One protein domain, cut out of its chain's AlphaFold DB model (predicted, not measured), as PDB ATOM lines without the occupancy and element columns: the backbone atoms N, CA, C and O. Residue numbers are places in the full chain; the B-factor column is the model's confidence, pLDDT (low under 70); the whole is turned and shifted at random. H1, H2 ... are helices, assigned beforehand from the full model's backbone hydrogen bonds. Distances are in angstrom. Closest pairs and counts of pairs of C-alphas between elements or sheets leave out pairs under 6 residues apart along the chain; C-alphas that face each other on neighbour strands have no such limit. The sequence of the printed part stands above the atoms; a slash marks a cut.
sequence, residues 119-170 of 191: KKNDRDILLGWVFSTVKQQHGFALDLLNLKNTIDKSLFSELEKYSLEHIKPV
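What this domain is: This is residues 119 to 170 of the 191 residues of an uncharacterized protein of Bacteroidetes bacterium (UniProt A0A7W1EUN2). What does the model look like at first sight? Three helices, H1, H2 and H3, run side by side in alternating directions as a small up-and-down bundle, with H2, the shortest, joined to both others in hairpins. Their centres make a triangle whose side between H1 and H3 is the loosest, and beyond H3 the last residues, 167 to 170, run on as a short tail. What is it made of, and how large is it? The printed part has 52 residues, with three named helices in the order H1, H2, H3 and no named strand, and its class is all helix. It is compact, with a radius of gyration of the C-alphas of 10.4 A, yet elongated, spanning 33 by 21 by 14 A.

Where its parts are: Where is the first helix? H1 holds residues 122 to 134 and begins at C-alpha 122, at (25.845, -3.295, 25.067); it measures 18.2 A from first to last C-alpha. What comes next along the printed part? H2 holds residues 138 to 145, from His 138 to Leu 145, and measures 10.8 A. Where does the last helix end? H3 holds residues 153 to 166, is the longest helix with 14 residues and 20.3 A, and ends at C-alpha 166, at (26.281, -19.911, 40.106).

How they stand to each other: How does H1 stand to H2? They touch, with the C-alphas of Trp 129 and Ala 141 the closest at 4.7 A. Their lines stand at a shallow tilt of 5 degrees, opposite ways, and they form a helical hairpin. How does H2 stand to H3? They touch, the closest C-alphas being those of His 138 and Ser 163, 5.1 A apart. They run opposite ways at a shallow tilt of 18 degrees and form a second helical hairpin. Do H1 and H3 meet? They are close but not clearly touching: the closest C-alphas, those of Thr 133 and Ser 163, are 7.4 A apart. They run the same way at a shallow tilt of 21 degrees. What do the backbone N and O atoms show? In H1, H2 and H3 every O i to N i+4 pair is within hydrogen-bond range.

The domain as a whole: How far does the printed part reach? The two C-alphas farthest apart are those of Asn 121 and Val 170, at 33.8 A. Is there a cut, and how long are the links? The printed part has no cut from residue 119 to residue 170. The link from H1 to H2 has 3 residues and is tight, and the link from H2 to H3 has 7 residues and is short. Where is the confidence low? The mean pLDDT of the printed part is 91.6, and residues 120, 169 and 170 are under 70.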
ATOM      1  N   LYS A 119      21.647   3.579  31.808       71.31
ATOM      2  CA  LYS A 119      22.717   3.014  30.959       71.31
ATOM      3  C   LYS A 119      22.205   1.845  30.136       71.31
ATOM      4  O   LYS A 119      21.593   0.932  30.677       71.31
ATOM      5  N   LYS A 120      22.421   1.885  28.819       67.94
ATOM      6  CA  LYS A 120      21.728   0.972  27.891       67.94
ATOM      7  C   LYS A 120      22.558   0.505  26.697       67.94
ATOM      8  O   LYS A 120      21.995  -0.120  25.807       67.94
ATOM      9  N   ASN A 121      23.846   0.846  26.613       88.69
ATOM     10  CA  ASN A 121      24.663   0.316  25.521       88.69
ATOM     11  C   ASN A 121      25.196  -1.077  25.892       88.69
ATOM     12  O   ASN A 121      25.398  -1.391  27.067       88.69
ATOM     13  N   ASP A 122      25.430  -1.904  24.876       92.38
ATOM     14  CA  ASP A 122      25.845  -3.295  25.067       92.38
ATOM     15  C   ASP A 122      27.177  -3.414  25.817       92.38
ATOM     16  O   ASP A 122      27.359  -4.344  26.598       92.38
ATOM     17  N   ARG A 123      28.100  -2.457  25.639       92.81
ATOM     18  CA  ARG A 123      29.393  -2.440  26.340       92.81
ATOM     19  C   ARG A 123      29.195  -2.330  27.848       92.81
ATOM     20  O   ARG A 123      29.806  -3.090  28.594       92.81
ATOM     21  N   ASP A 124      28.365  -1.393  28.288       93.12
ATOM     22  CA  ASP A 124      28.116  -1.161  29.706       93.12
ATOM     23  C   ASP A 124      27.409  -2.367  30.321       93.12
ATOM     24  O   ASP A 124      27.774  -2.783  31.417       93.12
ATOM     25  N   ILE A 125      26.455  -2.972  29.604       94.75
ATOM     26  CA  ILE A 125      25.754  -4.185  30.052       94.75
ATOM     27  C   ILE A 125      26.733  -5.356  30.183       94.75
ATOM     28  O   ILE A 125      26.757  -6.017  31.219       94.75
ATOM     29  N   LEU A 126      27.585  -5.589  29.180       95.50
ATOM     30  CA  LEU A 126      28.584  -6.659  29.210       95.50
ATOM     31  C   LEU A 126      29.613  -6.448  30.326       95.50
ATOM     32  O   LEU A 126      29.907  -7.381  31.070       95.50
ATOM     33  N   LEU A 127      30.139  -5.231  30.493       96.00
ATOM     34  CA  LEU A 127      31.064  -4.924  31.588       96.00
ATOM     35  C   LEU A 127      30.385  -5.013  32.952       96.00
ATOM     36  O   LEU A 127      30.966  -5.554  33.888       96.00
ATOM     37  N   GLY A 128      29.145  -4.537  33.061       96.25
ATOM     38  CA  GLY A 128      28.319  -4.689  34.250       96.25
ATOM     39  C   GLY A 128      28.135  -6.154  34.618       96.25
ATOM     40  O   GLY A 128      28.332  -6.514  35.777       96.25
ATOM     41  N   TRP A 129      27.852  -7.015  33.637       97.00
ATOM     42  CA  TRP A 129      27.770  -8.459  33.831       97.00
ATOM     43  C   TRP A 129      29.108  -9.037  34.309       97.00
ATOM     44  O   TRP A 129      29.140  -9.737  35.319       97.00
ATOM     45  N   VAL A 130      30.224  -8.690  33.650       97.69
ATOM     46  CA  VAL A 130      31.572  -9.158  34.029       97.69
ATOM     47  C   VAL A 130      31.887  -8.771  35.469       97.69
ATOM     48  O   VAL A 130      32.294  -9.610  36.269       97.69
ATOM     49  N   PHE A 131      31.671  -7.510  35.825       97.69
ATOM     50  CA  PHE A 131      31.936  -7.006  37.163       97.69
ATOM     51  C   PHE A 131      31.024  -7.635  38.214       97.69
ATOM     52  O   PHE A 131      31.498  -8.001  39.289       97.69
ATOM     53  N   SER A 132      29.743  -7.825  37.897       97.38
ATOM     54  CA  SER A 132      28.791  -8.513  38.774       97.38
ATOM     55  C   SER A 132      29.246  -9.943  39.044       97.38
ATOM     56  O   SER A 132      29.309 -10.359  40.196       97.38
ATOM     57  N   THR A 133      29.670 -10.665  38.006       96.81
ATOM     58  CA  THR A 133      30.246 -12.010  38.110       96.81
ATOM     59  C   THR A 133      31.522 -12.032  38.958       96.81
ATOM     60  O   THR A 133      31.626 -12.839  39.878       96.81
ATOM     61  N   VAL A 134      32.468 -11.113  38.727       96.62
ATOM     62  CA  VAL A 134      33.703 -10.994  39.534       96.62
ATOM     63  C   VAL A 134      33.388 -10.729  41.011       96.62
ATOM     64  O   VAL A 134      34.074 -11.238  41.897       96.62
ATOM     65  N   LYS A 135      32.331  -9.960  41.294       96.25
ATOM     66  CA  LYS A 135      31.853  -9.652  42.650       96.25
ATOM     67  C   LYS A 135      30.829 -10.660  43.187       96.25
ATOM     68  O   LYS A 135      30.245 -10.407  44.238       96.25
ATOM     69  N   GLN A 136      30.633 -11.789  42.500       95.44
ATOM     70  CA  GLN A 136      29.709 -12.874  42.864       95.44
ATOM     71  C   GLN A 136      28.239 -12.429  43.004       95.44
ATOM     72  O   GLN A 136      27.426 -13.094  43.642       95.44
ATOM     73  N   GLN A 137      27.868 -11.324  42.359       96.88
ATOM     74  CA  GLN A 137      26.509 -10.787  42.290       96.88
ATOM     75  C   GLN A 137      25.754 -11.386  41.091       96.88
ATOM     76  O   GLN A 137      25.242 -10.665  40.238       96.88
ATOM     77  N   HIS A 138      25.702 -12.719  40.989       96.38
ATOM     78  CA  HIS A 138      25.159 -13.405  39.804       96.38
ATOM     79  C   HIS A 138      23.667 -13.131  39.556       96.38
ATOM     80  O   HIS A 138      23.238 -13.131  38.405       96.38
ATOM     81  N   GLY A 139      22.888 -12.851  40.609       95.50
ATOM     82  CA  GLY A 139      21.496 -12.408  40.467       95.50
ATOM     83  C   GLY A 139      21.403 -11.073  39.728       95.50
ATOM     84  O   GLY A 139      20.731 -10.982  38.707       95.50
ATOM     85  N   PHE A 140      22.183 -10.081  40.162       96.25
ATOM     86  CA  PHE A 140      22.255  -8.791  39.478       96.25
ATOM     87  C   PHE A 140      22.823  -8.923  38.056       96.25
ATOM     88  O   PHE A 140      22.355  -8.260  37.137       96.25
ATOM     89  N   ALA A 141      23.776  -9.834  37.836       96.56
ATOM     90  CA  ALA A 141      24.273 -10.132  36.494       96.56
ATOM     91  C   ALA A 141      23.140 -10.577  35.543       96.56
ATOM     92  O   ALA A 141      23.135 -10.170  34.384       96.56
ATOM     93  N   LEU A 142      22.163 -11.365  36.014       95.62
ATOM     94  CA  LEU A 142      20.977 -11.722  35.219       95.62
ATOM     95  C   LEU A 142      20.048 -10.528  34.984       95.62
ATOM     96  O   LEU A 142      19.559 -10.358  33.868       95.62
ATOM     97  N   ASP A 143      19.833  -9.680  35.994       94.81
ATOM     98  CA  ASP A 143      19.018  -8.468  35.843       94.81
ATOM     99  C   ASP A 143      19.557  -7.564  34.726       94.81
ATOM    100  O   ASP A 143      18.786  -7.039  33.922       94.81
ATOM    101  N   LEU A 144      20.885  -7.446  34.615       94.50
ATOM    102  CA  LEU A 144      21.534  -6.680  33.551       94.50
ATOM    103  C   LEU A 144      21.282  -7.263  32.156       94.50
ATOM    104  O   LEU A 144      21.059  -6.504  31.214       94.50
ATOM    105  N   LEU A 145      21.281  -8.591  32.012       92.81
ATOM    106  CA  LEU A 145      20.970  -9.246  30.737       92.81
ATOM    107  C   LEU A 145      19.504  -9.025  30.325       92.81
ATOM    108  O   LEU A 145      19.205  -8.937  29.137       92.81
ATOM    109  N   ASN A 146      18.592  -8.849  31.282       90.50
ATOM    110  CA  ASN A 146      17.185  -8.548  30.998       90.50
ATOM    111  C   ASN A 146      16.941  -7.105  30.520       90.50
ATOM    112  O   ASN A 146      15.839  -6.781  30.065       90.50
ATOM    113  N   LEU A 147      17.942  -6.221  30.597       90.56
ATOM    114  CA  LEU A 147      17.849  -4.876  30.031       90.56
ATOM    115  C   LEU A 147      17.821  -4.930  28.500       90.56
ATOM    116  O   LEU A 147      18.391  -5.820  27.874       90.56
ATOM    117  N   LYS A 148      17.189  -3.937  27.864       82.62
ATOM    118  CA  LYS A 148      17.168  -3.831  26.396       82.62
ATOM    119  C   LYS A 148      18.598  -3.711  25.854       82.62
ATOM    120  O   LYS A 148      19.260  -2.714  26.126       82.62
ATOM    121  N   ASN A 149      19.013  -4.679  25.044       85.31
ATOM    122  CA  ASN A 149      20.349  -4.766  24.457       85.31
ATOM    123  C   ASN A 149      20.299  -5.380  23.044       85.31
ATOM    124  O   ASN A 149      19.252  -5.875  22.613       85.31
ATOM    125  N   THR A 150      21.417  -5.317  22.320       88.50
ATOM    126  CA  THR A 150      21.609  -5.939  20.995       88.50
ATOM    127  C   THR A 150      22.700  -7.013  20.998       88.50
ATOM    128  O   THR A 150      23.232  -7.361  19.943       88.50
ATOM    129  N   ILE A 151      23.014  -7.560  22.177       88.25
ATOM    130  CA  ILE A 151      24.036  -8.591  22.358       88.25
ATOM    131  C   ILE A 151      23.647  -9.831  21.547       88.25
ATOM    132  O   ILE A 151      22.479 -10.227  21.487       88.25
ATOM    133  N   ASP A 152      24.641 -10.445  20.905       91.62
ATOM    134  CA  ASP A 152      24.442 -11.660  20.124       91.62
ATOM    135  C   ASP A 152      23.776 -12.767  20.960       91.62
ATOM    136  O   ASP A 152      24.147 -13.014  22.108       91.62
ATOM    137  N   LYS A 153      22.799 -13.463  20.367       90.06
ATOM    138  CA  LYS A 153      21.982 -14.462  21.073       90.06
ATOM    139  C   LYS A 153      22.795 -15.647  21.594       90.06
ATOM    140  O   LYS A 153      22.429 -16.215  22.624       90.06
ATOM    141  N   SER A 154      23.852 -16.046  20.881       93.94
ATOM    142  CA  SER A 154      24.701 -17.157  21.314       93.94
ATOM    143  C   SER A 154      25.494 -16.765  22.556       93.94
ATOM    144  O   SER A 154      25.395 -17.453  23.571       93.94
ATOM    145  N   LEU A 155      26.138 -15.594  22.532       92.88
ATOM    146  CA  LEU A 155      26.840 -15.044  23.691       92.88
ATOM    147  C   LEU A 155      25.881 -14.830  24.865       92.88
ATOM    148  O   LEU A 155      26.176 -15.238  25.982       92.88
ATOM    149  N   PHE A 156      24.710 -14.244  24.615       93.06
ATOM    150  CA  PHE A 156      23.700 -14.016  25.645       93.06
ATOM    151  C   PHE A 156      23.350 -15.304  26.402       93.06
ATOM    152  O   PHE A 156      23.355 -15.324  27.631       93.06
ATOM    153  N   SER A 157      23.109 -16.388  25.660       93.88
ATOM    154  CA  SER A 157      22.753 -17.691  26.230       93.88
ATOM    155  C   SER A 157      23.881 -18.268  27.092       93.88
ATOM    156  O   SER A 157      23.619 -18.906  28.111       93.88
ATOM    157  N   GLU A 158      25.142 -18.040  26.714       97.00
ATOM    158  CA  GLU A 158      26.306 -18.449  27.508       97.00
ATOM    159  C   GLU A 158      26.416 -17.659  28.819       97.00
ATOM    160  O   GLU A 158      26.622 -18.255  29.878       97.00
ATOM    161  N   LEU A 159      26.232 -16.336  28.764       96.75
ATOM    162  CA  LEU A 159      26.275 -15.459  29.940       96.75
ATOM    163  C   LEU A 159      25.142 -15.780  30.924       96.75
ATOM    164  O   LEU A 159      25.369 -15.871  32.133       96.75
ATOM    165  N   GLU A 160      23.928 -15.986  30.411       95.56
ATOM    166  CA  GLU A 160      22.765 -16.371  31.210       95.56
ATOM    167  C   GLU A 160      22.997 -17.723  31.890       95.56
ATOM    168  O   GLU A 160      22.859 -17.841  33.113       95.56
ATOM    169  N   LYS A 161      23.425 -18.730  31.118       95.69
ATOM    170  CA  LYS A 161      23.741 -20.061  31.643       95.69
ATOM    171  C   LYS A 161      24.793 -19.988  32.747       95.69
ATOM    172  O   LYS A 161      24.598 -20.589  33.802       95.69
ATOM    173  N   TYR A 162      25.876 -19.241  32.528       96.62
ATOM    174  CA  TYR A 162      26.933 -19.088  33.523       96.62
ATOM    175  C   TYR A 162      26.388 -18.493  34.827       96.62
ATOM    176  O   TYR A 162      26.631 -19.049  35.899       96.62
ATOM    177  N   SER A 163      25.614 -17.407  34.762       96.50
ATOM    178  CA  SER A 163      25.028 -16.808  35.966       96.50
ATOM    179  C   SER A 163      24.076 -17.767  36.686       96.50
ATOM    180  O   SER A 163      24.169 -17.908  37.905       96.50
ATOM    181  N   LEU A 164      23.211 -18.481  35.959       94.44
ATOM    182  CA  LEU A 164      22.279 -19.457  36.541       94.44
ATOM    183  C   LEU A 164      23.001 -20.606  37.255       94.44
ATOM    184  O   LEU A 164      22.597 -21.003  38.347       94.44
ATOM    185  N   GLU A 165      24.094 -21.117  36.686       94.06
ATOM    186  CA  GLU A 165      24.893 -22.180  37.306       94.06
ATOM    187  C   GLU A 165      25.514 -21.763  38.649       94.06
ATOM    188  O   GLU A 165      25.783 -22.625  39.491       94.06
ATOM    189  N   HIS A 166      25.710 -20.460  38.874       93.56
ATOM    190  CA  HIS A 166      26.281 -19.911  40.106       93.56
ATOM    191  C   HIS A 166      25.218 -19.443  41.114       93.56
ATOM    192  O   HIS A 166      25.528 -19.259  42.292       93.56
ATOM    193  N   ILE A 167      23.948 -19.348  40.710       90.50
ATOM    194  CA  ILE A 167      22.806 -19.159  41.615       90.50
ATOM    195  C   ILE A 167      22.314 -20.544  42.051       90.50
ATOM    196  O   ILE A 167      21.277 -21.042  41.618       90.50
ATOM    197  N   LYS A 168      23.085 -21.221  42.907       74.25
ATOM    198  CA  LYS A 168      22.635 -22.492  43.492       74.25
ATOM    199  C   LYS A 168      21.864 -22.230  44.783       74.25
ATOM    200  O   LYS A 168      22.370 -21.519  45.653       74.25
ATOM    201  N   PRO A 169      20.672 -22.830  44.962       67.75
ATOM    202  CA  PRO A 169      19.984 -22.765  46.238       67.75
ATOM    203  C   PRO A 169      20.873 -23.405  47.303       67.75
ATOM    204  O   PRO A 169      21.346 -24.535  47.145       67.75
ATOM    205  N   VAL A 170      21.097 -22.686  48.401       65.56
ATOM    206  CA  VAL A 170      21.755 -23.265  49.570       65.56
ATOM    207  C   VAL A 170      20.873 -24.415  50.044       65.56
ATOM    208  O   VAL A 170      19.749 -24.202  50.500       65.56
TER     209      VAL A 170